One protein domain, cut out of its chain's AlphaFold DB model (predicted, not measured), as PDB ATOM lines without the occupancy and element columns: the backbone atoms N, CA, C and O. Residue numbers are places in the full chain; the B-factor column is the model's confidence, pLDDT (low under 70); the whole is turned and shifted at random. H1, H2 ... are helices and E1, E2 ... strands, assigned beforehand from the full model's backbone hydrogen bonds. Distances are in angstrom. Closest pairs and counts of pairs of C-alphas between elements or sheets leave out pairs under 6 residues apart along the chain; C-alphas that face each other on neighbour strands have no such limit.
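This is residues 6 to 116 of the 397 residues of the protein "Molybdopterin domain-containing protein" of Dictyobacter kobayashii (UniProt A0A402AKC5). Two long helices, H1 and H7, run side by side as the core; H3, H4 and H5 pack round H1, a small two-stranded sheet covers part of H7, and H2 packs on H7's last residues. The printed part has 111 residues with seven named helices and two named strands, in the order H1 H2 H3 H4 H5 E1 H6 H7 E2, mostly helix. It is compact, with a radius of gyration of the C-alphas of 13.2 A and spans of 34 by 34 by 25 A.

Start at H1, residues 6 to 19, the hub. H3, residues 35 to 42, touches it, closest at C-alphas 15 and 42, 5.5 A. H4, residues 47 to 54, touches it at a shallow tilt of 8 degrees, opposite ways, closest at C-alphas 12 and 47, 5.7 A. H5, residues 58 to 69, touches it, closest at C-alphas 13 and 65, 4.6 A. H7, residues 88 to 101, touches it at a shallow tilt of 18 degrees, the same way, closest at C-alphas 7 and 91, 4.9 A. H2, residues 25 to 31, touches H7's residues 100 to 101 alone, closest at C-alphas 28 and 101, 6.0 A. H6, residues 80 to 83, touches H7 only at the corner, closest at C-alphas 82 and 88, 5.9 A. Look next at E1, residues 75 to 78, and E2, residues 111 to 114: parallel neighbours, with N 76 and O 111 2.9 A apart, joined through H6 and H7 as a strand-helix-strand unit with a right-handed crossover. The closest C-alphas of H7 and E2, 96 and 112, are 6.0 A apart. Every O i to N i+4 pair is within hydrogen-bond range in H1, H2, H3, H4, H5 and H7; H6 is too short for one.

Find C-alpha 6 at (146.830, 118.460, 142.669); H1 runs 20.2 A from there. H5 spans 16.5 A and H7 20.0 A. E2 ends at C-alpha 114, (137.558, 111.711, 132.870).

The C-alphas of Glu 30 and Gly 55 are the two farthest apart, 36.4 A. The printed part has no cut, no link is long, and no printed residue is under 70 in pLDDT.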
ATOM      1  N   ASP A   6     148.201 118.304 143.177       93.31
ATOM      2  CA  ASP A   6     146.830 118.460 142.669       93.31
ATOM      3  C   ASP A   6     145.770 118.336 143.771       93.31
ATOM      4  O   ASP A   6     144.991 119.260 143.998       93.31
ATOM      5  N   SER A   7     145.808 117.252 144.551       92.50
ATOM      6  CA  SER A   7     144.920 117.065 145.709       92.50
ATOM      7  C   SER A   7     145.069 118.156 146.775       92.50
ATOM      8  O   SER A   7     144.095 118.479 147.450       92.50
ATOM      9  N   ALA A   8     146.250 118.767 146.932       94.81
ATOM     10  CA  ALA A   8     146.419 119.884 147.862       94.81
ATOM     11  C   ALA A   8     145.701 121.145 147.361       94.81
ATOM     12  O   ALA A   8     145.055 121.822 148.157       94.81
ATOM     13  N   LEU A   9     145.784 121.436 146.057       96.62
ATOM     14  CA  LEU A   9     145.045 122.539 145.440       96.62
ATOM     15  C   LEU A   9     143.534 122.332 145.572       96.62
ATOM     16  O   LEU A   9     142.846 123.228 146.049       96.62
ATOM     17  N   LEU A  10     143.033 121.154 145.194       96.69
ATOM     18  CA  LEU A  10     141.598 120.856 145.201       96.69
ATOM     19  C   LEU A  10     141.012 120.890 146.621       96.69
ATOM     20  O   LEU A  10     139.962 121.492 146.832       96.69
ATOM     21  N   ASN A  11     141.724 120.344 147.616       97.44
ATOM     22  CA  ASN A  11     141.328 120.486 149.021       97.44
ATOM     23  C   ASN A  11     141.399 121.947 149.495       97.44
ATOM     24  O   ASN A  11     140.530 122.382 150.241       97.44
ATOM     25  N   GLY A  12     142.385 122.727 149.042       98.00
ATOM     26  CA  GLY A  12     142.458 124.164 149.327       98.00
ATOM     27  C   GLY A  12     141.293 124.962 148.751       98.00
ATOM     28  O   GLY A  12     140.771 125.860 149.405       98.00
ATOM     29  N   MET A  13     140.843 124.613 147.545       98.56
ATOM     30  CA  MET A  13     139.652 125.217 146.955       98.56
ATOM     31  C   MET A  13     138.393 124.841 147.739       98.56
ATOM     32  O   MET A  13     137.600 125.718 148.077       98.56
ATOM     33  N   LEU A  14     138.240 123.561 148.090       98.25
ATOM     34  CA  LEU A  14     137.120 123.094 148.906       98.25
ATOM     35  C   LEU A  14     137.104 123.770 150.289       98.25
ATOM     36  O   LEU A  14     136.034 124.120 150.775       98.25
ATOM     37  N   HIS A  15     138.273 124.040 150.883       98.44
ATOM     38  CA  HIS A  15     138.390 124.787 152.140       98.44
ATOM     39  C   HIS A  15     137.745 126.168 152.039       98.44
ATOM     40  O   HIS A  15     136.911 126.525 152.867       98.44
ATOM     41  N   VAL A  16     138.100 126.936 151.007       98.69
ATOM     42  CA  VAL A  16     137.546 128.280 150.785       98.69
ATOM     43  C   VAL A  16     136.041 128.217 150.536       98.69
ATOM     44  O   VAL A  16     135.295 128.988 151.131       98.69
ATOM     45  N   ILE A  17     135.584 127.268 149.714       98.62
ATOM     46  CA  ILE A  17     134.157 127.067 149.416       98.62
ATOM     47  C   ILE A  17     133.358 126.790 150.696       98.62
ATOM     48  O   ILE A  17     132.304 127.391 150.894       98.62
ATOM     49  N   ILE A  18     133.871 125.938 151.590       98.12
ATOM     50  CA  ILE A  18     133.235 125.653 152.885       98.12
ATOM     51  C   ILE A  18     133.208 126.907 153.765       98.12
ATOM     52  O   ILE A  18     132.158 127.244 154.309       98.12
ATOM     53  N   LYS A  19     134.337 127.616 153.908       98.25
ATOM     54  CA  LYS A  19     134.426 128.809 154.771       98.25
ATOM     55  C   LYS A  19     133.539 129.960 154.302       98.25
ATOM     56  O   LYS A  19     133.064 130.724 155.135       98.25
ATOM     57  N   GLU A  20     133.314 130.081 152.998       98.44
ATOM     58  CA  GLU A  20     132.456 131.118 152.414       98.44
ATOM     59  C   GLU A  20     130.986 130.698 152.271       98.44
ATOM     60  O   GLU A  20     130.189 131.475 151.750       98.44
ATOM     61  N   GLY A  21     130.607 129.496 152.724       98.00
ATOM     62  CA  GLY A  21     129.224 129.015 152.637       98.00
ATOM     63  C   GLY A  21     128.746 128.784 151.198       98.00
ATOM     64  O   GLY A  21     127.567 128.941 150.911       98.00
ATOM     65  N   LEU A  22     129.658 128.432 150.286       98.25
ATOM     66  CA  LEU A  22     129.382 128.196 148.860       98.25
ATOM     67  C   LEU A  22     129.095 126.713 148.547       98.25
ATOM     68  O   LEU A  22     129.276 126.262 147.417       98.25
ATOM     69  N   ILE A  23     128.711 125.939 149.560       97.94
ATOM     70  CA  ILE A  23     128.345 124.526 149.432       97.94
ATOM     71  C   ILE A  23     126.842 124.368 149.187       97.94
ATOM     72  O   ILE A  23     126.048 125.225 149.569       97.94
ATOM     73  N   ASP A  24     126.446 123.234 148.616       96.69
ATOM     74  CA  ASP A  24     125.044 122.820 148.549       96.69
ATOM     75  C   ASP A  24     124.744 121.828 149.683       96.69
ATOM     76  O   ASP A  24     124.928 120.615 149.553       96.69
ATOM     77  N   GLU A  25     124.305 122.352 150.830       96.50
ATOM     78  CA  GLU A  25     124.030 121.541 152.025       96.50
ATOM     79  C   GLU A  25     122.937 120.490 151.801       96.50
ATOM     80  O   GLU A  25     123.005 119.392 152.361       96.50
ATOM     81  N   ASN A  26     121.932 120.801 150.975       95.31
ATOM     82  CA  ASN A  26     120.850 119.867 150.676       95.31
ATOM     83  C   ASN A  26     121.371 118.712 149.826       95.31
ATOM     84  O   ASN A  26     121.149 117.550 150.174       95.31
ATOM     85  N   PHE A  27     122.129 119.022 148.771       92.88
ATOM     86  CA  PHE A  27     122.744 118.006 147.928       92.88
ATOM     87  C   PHE A  27     123.687 117.111 148.732       92.88
ATOM     88  O   PHE A  27     123.593 115.887 148.643       92.88
ATOM     89  N   ILE A  28     124.552 117.695 149.566       93.81
ATOM     90  CA  ILE A  28     125.467 116.940 150.431       93.81
ATOM     91  C   ILE A  28     124.680 115.973 151.324       93.81
ATOM     92  O   ILE A  28     124.948 114.770 151.312       93.81
ATOM     93  N   ARG A  29     123.681 116.470 152.060       93.69
ATOM     94  CA  ARG A  29     122.886 115.665 152.999       93.69
ATOM     95  C   ARG A  29     122.147 114.517 152.309       93.69
ATOM     96  O   ARG A  29     122.052 113.421 152.858       93.69
ATOM     97  N   GLU A  30     121.599 114.764 151.125       90.75
ATOM     98  CA  GLU A  30     120.730 113.808 150.434       90.75
ATOM     99  C   GLU A  30     121.509 112.809 149.571       90.75
ATOM    100  O   GLU A  30     121.101 111.652 149.447       90.75
ATOM    101  N   ARG A  31     122.628 113.239 148.977       87.44
ATOM    102  CA  ARG A  31     123.314 112.529 147.882       87.44
ATOM    103  C   ARG A  31     124.738 112.104 148.197       87.44
ATOM    104  O   ARG A  31     125.386 111.497 147.344       87.44
ATOM    105  N   THR A  32     125.238 112.383 149.395       88.00
ATOM    106  CA  THR A  32     126.607 112.018 149.767       88.00
ATOM    107  C   THR A  32     126.669 111.275 151.099       88.00
ATOM    108  O   THR A  32     125.727 111.284 151.891       88.00
ATOM    109  N   VAL A  33     127.783 110.586 151.324       88.94
ATOM    110  CA  VAL A  33     128.199 110.018 152.613       88.94
ATOM    111  C   VAL A  33     129.662 110.399 152.862       88.94
ATOM    112  O   VAL A  33     130.392 110.642 151.904       88.94
ATOM    113  N   GLY A  34     130.105 110.461 154.120       90.50
ATOM    114  CA  GLY A  34     131.500 110.803 154.458       90.50
ATOM    115  C   GLY A  34     131.833 112.307 154.454       90.50
ATOM    116  O   GLY A  34     132.991 112.705 154.290       90.50
ATOM    117  N   TRP A  35     130.816 113.173 154.556       93.25
ATOM    118  CA  TRP A  35     131.012 114.627 154.506       93.25
ATOM    119  C   TRP A  35     131.788 115.170 155.705       93.25
ATOM    120  O   TRP A  35     132.690 115.984 155.517       93.25
ATOM    121  N   GLU A  36     131.481 114.716 156.921       93.88
ATOM    122  CA  GLU A  36     132.128 115.229 158.134       93.88
ATOM    123  C   GLU A  36     133.628 114.907 158.151       93.88
ATOM    124  O   GLU A  36     134.450 115.771 158.461       93.88
ATOM    125  N   GLU A  37     134.011 113.706 157.712       92.06
ATOM    126  CA  GLU A  37     135.406 113.302 157.546       92.06
ATOM    127  C   GLU A  37     136.114 114.160 156.490       92.06
ATOM    128  O   GLU A  37     137.241 114.620 156.698       92.06
ATOM    129  N   THR A  38     135.439 114.423 155.368       91.94
ATOM    130  CA  THR A  38     135.962 115.280 154.297       91.94
ATOM    131  C   THR A  38     136.159 116.716 154.783       91.94
ATOM    132  O   THR A  38     137.224 117.299 154.572       91.94
ATOM    133  N   LYS A  39     135.179 117.281 155.493       93.38
ATOM    134  CA  LYS A  39     135.244 118.626 156.070       93.38
ATOM    135  C   LYS A  39     136.393 118.743 157.074       93.38
ATOM    136  O   LYS A  39     137.204 119.661 156.965       93.38
ATOM    137  N   ALA A  40     136.522 117.783 157.990       94.44
ATOM    138  CA  ALA A  40     137.600 117.751 158.980       94.44
ATOM    139  C   ALA A  40     138.998 117.648 158.343       94.44
ATOM    140  O   ALA A  40     139.949 118.281 158.809       94.44
ATOM    141  N   LEU A  41     139.142 116.883 157.257       92.69
ATOM    142  CA  LEU A  41     140.389 116.828 156.494       92.69
ATOM    143  C   LEU A  41     140.723 118.186 155.866       92.69
ATOM    144  O   LEU A  41     141.860 118.655 155.954       92.69
ATOM    145  N   VAL A  42     139.737 118.804 155.218       95.50
ATOM    146  CA  VAL A  42     139.893 120.038 154.440       95.50
ATOM    147  C   VAL A  42     140.242 121.245 155.319       95.50
ATOM    148  O   VAL A  42     140.960 122.139 154.869       95.50
ATOM    149  N   GLU A  43     139.856 121.258 156.598       96.44
ATOM    150  CA  GLU A  43     140.307 122.270 157.573       96.44
ATOM    151  C   GLU A  43     141.839 122.384 157.648       96.44
ATOM    152  O   GLU A  43     142.386 123.458 157.895       96.44
ATOM    153  N   GLN A  44     142.564 121.305 157.342       95.56
ATOM    154  CA  GLN A  44     144.025 121.299 157.344       95.56
ATOM    155  C   GLN A  44     144.634 121.964 156.102       95.56
ATOM    156  O   GLN A  44     145.857 122.062 156.014       95.56
ATOM    157  N   TYR A  45     143.839 122.416 155.130       97.25
ATOM    158  CA  TYR A  45     144.295 122.970 153.850       97.25
ATOM    159  C   TYR A  45     143.948 124.463 153.669       97.25
ATOM    160  O   TYR A  45     143.385 124.826 152.638       97.25
ATOM    161  N   PRO A  46     144.318 125.363 154.604       98.06
ATOM    162  CA  PRO A  46     144.100 126.791 154.395       98.06
ATOM    163  C   PRO A  46     144.926 127.304 153.194       98.06
ATOM    164  O   PRO A  46     146.019 126.767 152.931       98.06
ATOM    165  N   PRO A  47     144.452 128.335 152.466       98.12
ATOM    166  CA  PRO A  47     145.084 128.824 151.237       98.12
ATOM    167  C   PRO A  47     146.578 129.127 151.369       98.12
ATOM    168  O   PRO A  47     147.343 128.822 150.460       98.12
ATOM    169  N   GLU A  48     147.040 129.638 152.511       98.06
ATOM    170  CA  GLU A  48     148.449 129.965 152.762       98.06
ATOM    171  C   GLU A  48     149.322 128.710 152.818       98.06
ATOM    172  O   GLU A  48     150.459 128.693 152.334       98.06
ATOM    173  N   ARG A  49     148.800 127.626 153.404       97.25
ATOM    174  CA  ARG A  49     149.491 126.332 153.419       97.25
ATOM    175  C   ARG A  49     149.544 125.759 152.009       97.25
ATOM    176  O   ARG A  49     150.611 125.322 151.575       97.25
ATOM    177  N   VAL A  50     148.416 125.768 151.304       97.50
ATOM    178  CA  VAL A  50     148.295 125.205 149.954       97.50
ATOM    179  C   VAL A  50     149.168 125.970 148.963       97.50
ATOM    180  O   VAL A  50     149.893 125.349 148.192       97.50
ATOM    181  N   ALA A  51     149.211 127.297 149.056       97.75
ATOM    182  CA  ALA A  51     150.097 128.169 148.290       97.75
ATOM    183  C   ALA A  51     151.570 127.745 148.403       97.75
ATOM    184  O   ALA A  51     152.244 127.560 147.386       97.75
ATOM    185  N   ARG A  52     152.058 127.488 149.629       97.25
ATOM    186  CA  ARG A  52     153.432 127.004 149.863       97.25
ATOM    187  C   ARG A  52     153.693 125.630 149.245       97.25
ATOM    188  O   ARG A  52     154.772 125.404 148.699       97.25
ATOM    189  N   VAL A  53     152.730 124.711 149.337       96.12
ATOM    190  CA  VAL A  53     152.854 123.351 148.781       96.12
ATOM    191  C   VAL A  53     152.867 123.394 147.253       96.12
ATOM    192  O   VAL A  53     153.783 122.857 146.627       96.12
ATOM    193  N   CYS A  54     151.887 124.078 146.668       96.31
ATOM    194  CA  CYS A  54     151.647 124.142 145.231       96.31
ATOM    195  C   CYS A  54     152.570 125.121 144.494       96.31
ATOM    196  O   CYS A  54     152.615 125.096 143.264       96.31
ATOM    197  N   GLY A  55     153.293 125.993 145.204       96.81
ATOM    198  CA  GLY A  55     154.065 127.075 144.588       96.81
ATOM    199  C   GLY A  55     153.159 128.068 143.857       96.81
ATOM    200  O   GLY A  55     153.389 128.373 142.688       96.81
ATOM    201  N   LEU A  56     152.087 128.493 144.526       97.56
ATOM    202  CA  LEU A  56     151.095 129.454 144.038       97.56
ATOM    203  C   LEU A  56     150.960 130.610 145.033       97.56
ATOM    204  O   LEU A  56     151.459 130.527 146.154       97.56
ATOM    205  N   LYS A  57     150.271 131.675 144.629       98.00
ATOM    206  CA  LYS A  57     149.841 132.739 145.541       98.00
ATOM    207  C   LYS A  57     148.504 132.349 146.206       98.00
ATOM    208  O   LYS A  57     147.667 131.780 145.498       98.00
ATOM    209  N   PRO A  58     148.281 132.615 147.509       98.44
ATOM    210  CA  PRO A  58     147.020 132.280 148.183       98.44
ATOM    211  C   PRO A  58     145.787 132.868 147.488       98.44
ATOM    212  O   PRO A  58     144.766 132.194 147.369       98.44
ATOM    213  N   GLU A  59     145.905 134.085 146.957       98.44
ATOM    214  CA  GLU A  59     144.804 134.825 146.334       98.44
ATOM    215  C   GLU A  59     144.274 134.104 145.090       98.44
ATOM    216  O   GLU A  59     143.068 134.049 144.885       98.44
ATOM    217  N   VAL A  60     145.161 133.466 144.317       98.25
ATOM    218  CA  VAL A  60     144.790 132.686 143.122       98.25
ATOM    219  C   VAL A  60     143.958 131.457 143.500       98.25
ATOM    220  O   VAL A  60     143.033 131.088 142.782       98.25
ATOM    221  N   ILE A  61     144.263 130.820 144.636       98.38
ATOM    222  CA  ILE A  61     143.509 129.655 145.127       98.38
ATOM    223  C   ILE A  61     142.110 130.092 145.564       98.38
ATOM    224  O   ILE A  61     141.124 129.449 145.205       98.38
ATOM    225  N   VAL A  62     142.024 131.199 146.308       98.75
ATOM    226  CA  VAL A  62     140.753 131.781 146.759       98.75
ATOM    227  C   VAL A  62     139.899 132.221 145.570       98.75
ATOM    228  O   VAL A  62     138.704 131.934 145.533       98.75
ATOM    229  N   GLU A  63     140.498 132.880 144.578       98.56
ATOM    230  CA  GLU A  63     139.813 133.312 143.361       98.56
ATOM    231  C   GLU A  63     139.251 132.119 142.581       98.56
ATOM    232  O   GLU A  63     138.052 132.089 142.303       98.56
ATOM    233  N   ALA A  64     140.065 131.090 142.325       98.31
ATOM    234  CA  ALA A  64     139.615 129.876 141.645       98.31
ATOM    235  C   ALA A  64     138.471 129.177 142.401       98.31
ATOM    236  O   ALA A  64     137.489 128.744 141.794       98.31
ATOM    237  N   ALA A  65     138.568 129.097 143.732       98.56
ATOM    238  CA  ALA A  65     137.536 128.513 144.580       98.56
ATOM    239  C   ALA A  65     136.213 129.287 144.502       98.56
ATOM    240  O   ALA A  65     135.155 128.681 144.354       98.56
ATOM    241  N   ARG A  66     136.268 130.624 144.542       98.62
ATOM    242  CA  ARG A  66     135.092 131.495 144.402       98.62
ATOM    243  C   ARG A  66     134.465 131.400 143.021       98.62
ATOM    244  O   ARG A  66     133.243 131.329 142.928       98.62
ATOM    245  N   MET A  67     135.278 131.395 141.963       98.31
ATOM    246  CA  MET A  67     134.795 131.234 140.591       98.31
ATOM    247  C   MET A  67     134.024 129.923 140.440       98.31
ATOM    248  O   MET A  67     132.918 129.926 139.906       98.31
ATOM    249  N   TYR A  68     134.577 128.823 140.955       98.12
ATOM    250  CA  TYR A  68     133.930 127.517 140.898       98.12
ATOM    251  C   TYR A  68     132.681 127.441 141.792       98.12
ATOM    252  O   TYR A  68     131.607 127.087 141.318       98.12
ATOM    253  N   GLY A  69     132.793 127.826 143.069       97.44
ATOM    254  CA  GLY A  69     131.704 127.729 144.050       97.44
ATOM    255  C   GLY A  69     130.511 128.650 143.773       97.44
ATOM    256  O   GLY A  69     129.403 128.347 144.195       97.44
ATOM    257  N   ARG A  70     130.702 129.761 143.046       97.69
ATOM    258  CA  ARG A  70     129.611 130.676 142.645       97.69
ATOM    259  C   ARG A  70     129.019 130.356 141.275       97.69
ATOM    260  O   ARG A  70     128.039 130.987 140.875       97.69
ATOM    261  N   ALA A  71     129.623 129.443 140.518       97.00
ATOM    262  CA  ALA A  71     129.158 129.132 139.179       97.00
ATOM    263  C   ALA A  71     127.754 128.517 139.227       97.00
ATOM    264  O   ALA A  71     127.493 127.581 139.980       97.00
ATOM    265  N   ARG A  72     126.854 128.988 138.353       94.06
ATOM    266  CA  ARG A  72     125.522 128.378 138.198       94.06
ATOM    267  C   ARG A  72     125.636 126.904 137.811       94.06
ATOM    268  O   ARG A  72     124.798 126.107 138.211       94.06
ATOM    269  N   ALA A  73     126.624 126.549 136.998       93.88
ATOM    270  CA  ALA A  73     126.941 125.186 136.594       93.88
ATOM    271  C   ALA A  73     128.437 125.117 136.266       93.88
ATOM    272  O   ALA A  73     128.943 126.011 135.582       93.88
ATOM    273  N   ALA A  74     129.131 124.094 136.762       95.50
ATOM    274  CA  ALA A  74     130.553 123.900 136.512       95.50
ATOM    275  C   ALA A  74     130.889 122.436 136.212       95.50
ATOM    276  O   ALA A  74     130.413 121.516 136.878       95.50
ATOM    277  N   LEU A  75     131.761 122.236 135.224       93.00
ATOM    278  CA  LEU A  75     132.297 120.935 134.842       93.00
ATOM    279  C   LEU A  75     133.757 120.825 135.266       93.00
ATOM    280  O   LEU A  75     134.542 121.750 135.062       93.00
ATOM    281  N   ILE A  76     134.123 119.669 135.807       94.25
ATOM    282  CA  ILE A  76     135.515 119.283 136.015       94.25
ATOM    283  C   ILE A  76     135.836 118.156 135.040       94.25
ATOM    284  O   ILE A  76     135.274 117.069 135.147       94.25
ATOM    285  N   TYR A  77     136.772 118.402 134.126       92.75
ATOM    286  CA  TYR A  77     137.361 117.357 133.298       92.75
ATOM    287  C   TYR A  77     138.790 117.083 133.735       92.75
ATOM    288  O   TYR A  77     139.599 118.001 133.880       92.75
ATOM    289  N   THR A  78     139.099 115.808 133.938       93.06
ATOM    290  CA  THR A  78     140.450 115.347 134.261       93.06
ATOM    291  C   THR A  78     140.989 114.456 133.153       93.06
ATOM    292  O   THR A  78     140.243 113.965 132.312       93.06
ATOM    293  N   ALA A  79     142.310 114.318 133.110       92.12
ATOM    294  CA  ALA A  79     143.022 113.455 132.179       92.12
ATOM    295  C   ALA A  79     144.355 113.047 132.831       92.12
ATOM    296  O   ALA A  79     144.503 113.047 134.057       92.12
ATOM    297  N   ARG A  80     145.378 112.776 132.016       91.31
ATOM    298  CA  ARG A  80     146.638 112.167 132.468       91.31
ATOM    299  C   ARG A  80     147.394 112.967 133.524       91.31
ATOM    300  O   ARG A  80     147.968 112.358 134.414       91.31
ATOM    301  N   GLY A  81     147.353 114.300 133.487       92.38
ATOM    302  CA  GLY A  81     148.071 115.126 134.467       92.38
ATOM    303  C   GLY A  81     147.670 114.845 135.920       92.38
ATOM    304  O   GLY A  81     148.519 114.856 136.811       92.38
ATOM    305  N   LEU A  82     146.390 114.534 136.140       91.19
ATOM    306  CA  LEU A  82     145.836 114.240 137.458       91.19
ATOM    307  C   LEU A  82     145.855 112.733 137.768       91.19
ATOM    308  O   LEU A  82     146.145 112.342 138.901       91.19
ATOM    309  N   GLU A  83     145.576 111.906 136.757       90.56
ATOM    310  CA  GLU A  83     145.417 110.451 136.866       90.56
ATOM    311  C   GLU A  83     146.741 109.674 136.888       90.56
ATOM    312  O   GLU A  83     146.884 108.719 137.649       90.56
ATOM    313  N   HIS A  84     147.718 110.042 136.050       91.19
ATOM    314  CA  HIS A  84     148.990 109.317 135.888       91.19
ATOM    315  C   HIS A  84     150.004 109.734 136.947       91.19
ATOM    316  O   HIS A  84     151.111 110.185 136.668       91.19
ATOM    317  N   GLN A  85     149.598 109.576 138.201       89.75
ATOM    318  CA  GLN A  85     150.408 109.872 139.366       89.75
ATOM    319  C   GLN A  85     150.293 108.762 140.402       89.75
ATOM    320  O   GLN A  85     149.316 108.016 140.438       89.75
ATOM    321  N   SER A  86     151.245 108.713 141.336       88.50
ATOM    322  CA  SER A  86     151.217 107.760 142.456       88.50
ATOM    323  C   SER A  86     149.973 107.888 143.347       88.50
ATOM    324  O   SER A  86     149.737 107.026 144.185       88.50
ATOM    325  N   LYS A  87     149.212 108.983 143.205       87.88
ATOM    326  CA  LYS A  87     147.974 109.291 143.935       87.88
ATOM    327  C   LYS A  87     146.801 109.593 142.992       87.88
ATOM    328  O   LYS A  87     145.917 110.367 143.344       87.88
ATOM    329  N   GLY A  88     146.803 109.025 141.784       90.75
ATOM    330  CA  GLY A  88     145.793 109.320 140.761       90.75
ATOM    331  C   GLY A  88     144.353 109.115 141.238       90.75
ATOM    332  O   GLY A  88     143.503 109.971 141.004       90.75
ATOM    333  N   VAL A  89     144.101 108.030 141.982       89.38
ATOM    334  CA  VAL A  89     142.783 107.744 142.577       89.38
ATOM    335  C   VAL A  89     142.373 108.847 143.552       89.38
ATOM    336  O   VAL A  89     141.306 109.431 143.390       89.38
ATOM    337  N   ASP A  90     143.233 109.183 144.518       88.81
ATOM    338  CA  ASP A  90     142.936 110.220 145.513       88.81
ATOM    339  C   ASP A  90     142.692 111.580 144.856       88.81
ATOM    340  O   ASP A  90     141.779 112.308 145.247       88.81
ATOM    341  N   ASN A  91     143.489 111.935 143.844       92.00
ATOM    342  CA  ASN A  91     143.300 113.187 143.122       92.00
ATOM    343  C   ASN A  91     141.931 113.222 142.418       92.00
ATOM    344  O   ASN A  91     141.247 114.242 142.482       92.00
ATOM    345  N   GLY A  92     141.526 112.118 141.775       92.38
ATOM    346  CA  GLY A  92     140.236 112.014 141.086       92.38
ATOM    347  C   GLY A  92     139.067 112.120 142.059       92.38
ATOM    348  O   GLY A  92     138.136 112.889 141.831       92.38
ATOM    349  N   VAL A  93     139.159 111.437 143.204       90.50
ATOM    350  CA  VAL A  93     138.150 111.551 144.265       90.50
ATOM    351  C   VAL A  93     138.101 112.970 144.834       90.50
ATOM    352  O   VAL A  93     137.021 113.511 145.032       90.50
ATOM    353  N   THR A  94     139.247 113.630 145.026       92.44
ATOM    354  CA  THR A  94     139.275 115.022 145.512       92.44
ATOM    355  C   THR A  94     138.607 115.979 144.514       92.44
ATOM    356  O   THR A  94     137.898 116.899 144.920       92.44
ATOM    357  N   ALA A  95     138.783 115.754 143.210       94.38
ATOM    358  CA  ALA A  95     138.097 116.520 142.172       94.38
ATOM    359  C   ALA A  95     136.578 116.271 142.194       94.38
ATOM    360  O   ALA A  95     135.800 117.225 142.159       94.38
ATOM    361  N   ALA A  96     136.152 115.013 142.331       92.69
ATOM    362  CA  ALA A  96     134.740 114.663 142.471       92.69
ATOM    363  C   ALA A  96     134.112 115.279 143.735       92.69
ATOM    364  O   ALA A  96     133.002 115.801 143.669       92.69
ATOM    365  N   ASN A  97     134.836 115.303 144.861       93.62
ATOM    366  CA  ASN A  97     134.368 115.922 146.104       93.62
ATOM    367  C   ASN A  97     134.024 117.403 145.914       93.62
ATOM    368  O   ASN A  97     133.033 117.868 146.466       93.62
ATOM    369  N   LEU A  98     134.808 118.139 145.120       94.75
ATOM    370  CA  LEU A  98     134.546 119.548 144.823       94.75
ATOM    371  C   LEU A  98     133.213 119.729 144.071       94.75
ATOM    372  O   LEU A  98     132.408 120.592 144.427       94.75
ATOM    373  N   ALA A  99     132.958 118.879 143.069       94.62
ATOM    374  CA  ALA A  99     131.708 118.886 142.309       94.62
ATOM    375  C   ALA A  99     130.501 118.507 143.174       94.62
ATOM    376  O   ALA A  99     129.470 119.175 143.129       94.62
ATOM    377  N   LEU A 100     130.643 117.477 144.008       94.56
ATOM    378  CA  LEU A 100     129.582 117.010 144.898       94.56
ATOM    379  C   LEU A 100     129.270 118.027 146.005       94.56
ATOM    380  O   LEU A 100     128.103 118.312 146.253       94.56
ATOM    381  N   ALA A 101     130.288 118.630 146.627       96.00
ATOM    382  CA  ALA A 101     130.104 119.609 147.701       96.00
ATOM    383  C   ALA A 101     129.399 120.895 147.238       96.00
ATOM    384  O   ALA A 101     128.759 121.575 148.034       96.00
ATOM    385  N   THR A 102     129.509 121.235 145.954       96.00
ATOM    386  CA  THR A 102     128.894 122.433 145.359       96.00
ATOM    387  C   THR A 102     127.584 122.138 144.620       96.00
ATOM    388  O   THR A 102     127.052 123.020 143.950       96.00
ATOM    389  N   GLY A 103     127.076 120.898 144.667       93.12
ATOM    390  CA  GLY A 103     125.880 120.503 143.905       93.12
ATOM    391  C   GLY A 103     126.068 120.595 142.380       93.12
ATOM    392  O   GLY A 103     125.103 120.655 141.607       93.12
ATOM    393  N   ASN A 104     127.316 120.624 141.905       92.94
ATOM    394  CA  ASN A 104     127.669 120.632 140.489       92.94
ATOM    395  C   ASN A 104     127.693 119.201 139.927       92.94
ATOM    396  O   ASN A 104     128.692 118.754 139.369       92.94
ATOM    397  N   PHE A 105     126.591 118.462 140.079       88.56
ATOM    398  CA  PHE A 105     126.475 117.082 139.608       88.56
ATOM    399  C   PHE A 105     125.031 116.734 139.215       88.56
ATOM    400  O   PHE A 105     124.081 117.221 139.823       88.56
ATOM    401  N   GLY A 106     124.858 115.879 138.201       80.88
ATOM    402  CA  GLY A 106     123.546 115.331 137.825       80.88
ATOM    403  C   GLY A 106     122.591 116.303 137.121       80.88
ATOM    404  O   GLY A 106     121.385 116.064 137.096       80.88
ATOM    405  N   ARG A 107     123.107 117.389 136.534       84.75
ATOM    406  CA  ARG A 107     122.315 118.389 135.798       84.75
ATOM    407  C   ARG A 107     123.093 118.957 134.604       84.75
ATOM    408  O   ARG A 107     124.322 118.953 134.636       84.75
ATOM    409  N   PRO A 108     122.419 119.468 133.558       86.06
ATOM    410  CA  PRO A 108     123.097 119.998 132.377       86.06
ATOM    411  C   PRO A 108     124.146 121.068 132.712       86.06
ATOM    412  O   PRO A 108     123.875 122.009 133.460       86.06
ATOM    413  N   GLY A 109     125.345 120.915 132.143       89.06
ATOM    414  CA  GLY A 109     126.473 121.826 132.359       89.06
ATOM    415  C   GLY A 109     127.185 121.675 133.707       89.06
ATOM    416  O   GLY A 109     128.049 122.498 134.003       89.06
ATOM    417  N   ALA A 110     126.842 120.669 134.519       91.88
ATOM    418  CA  ALA A 110     127.490 120.421 135.801       91.88
ATOM    419  C   ALA A 110     127.851 118.944 135.997       91.88
ATOM    420  O   ALA A 110     127.016 118.057 135.809       91.88
ATOM    421  N   GLY A 111     129.091 118.681 136.401       89.12
ATOM    422  CA  GLY A 111     129.548 117.318 136.636       89.12
ATOM    423  C   GLY A 111     131.058 117.166 136.727       89.12
ATOM    424  O   GLY A 111     131.828 118.127 136.681       89.12
ATOM    425  N   TYR A 112     131.463 115.908 136.823       89.12
ATOM    426  CA  TYR A 112     132.847 115.468 136.786       89.12
ATOM    427  C   TYR A 112     132.990 114.389 135.713       89.12
ATOM    428  O   TYR A 112     132.171 113.472 135.653       89.12
ATOM    429  N   GLY A 113     134.031 114.489 134.891       86.88
ATOM    430  CA  GLY A 113     134.339 113.510 133.857       86.88
ATOM    431  C   GLY A 113     135.838 113.277 133.705       86.88
ATOM    432  O   GLY A 113     136.667 114.151 133.966       86.88
ATOM    433  N   THR A 114     136.190 112.081 133.252       88.31
ATOM    434  CA  THR A 114     137.558 111.711 132.870       88.31
ATOM    435  C   THR A 114     137.641 111.654 131.351       88.31
ATOM    436  O   THR A 114     136.879 110.921 130.720       88.31
ATOM    437  N   LEU A 115     138.557 112.408 130.752       87.88
ATOM    438  CA  LEU A 115     138.796 112.381 129.315       87.88
ATOM    439  C   LEU A 115     139.564 111.110 128.952       87.88
ATOM    440  O   LEU A 115     140.725 110.920 129.325       87.88
ATOM    441  N   THR A 116     138.908 110.234 128.202       81.00
ATOM    442  CA  THR A 116     139.502 109.001 127.693       81.00
ATOM    443  C   THR A 116     140.270 109.294 126.404       81.00
ATOM    444  O   THR A 116     139.755 109.904 125.475       81.00
TER     445      THR A 116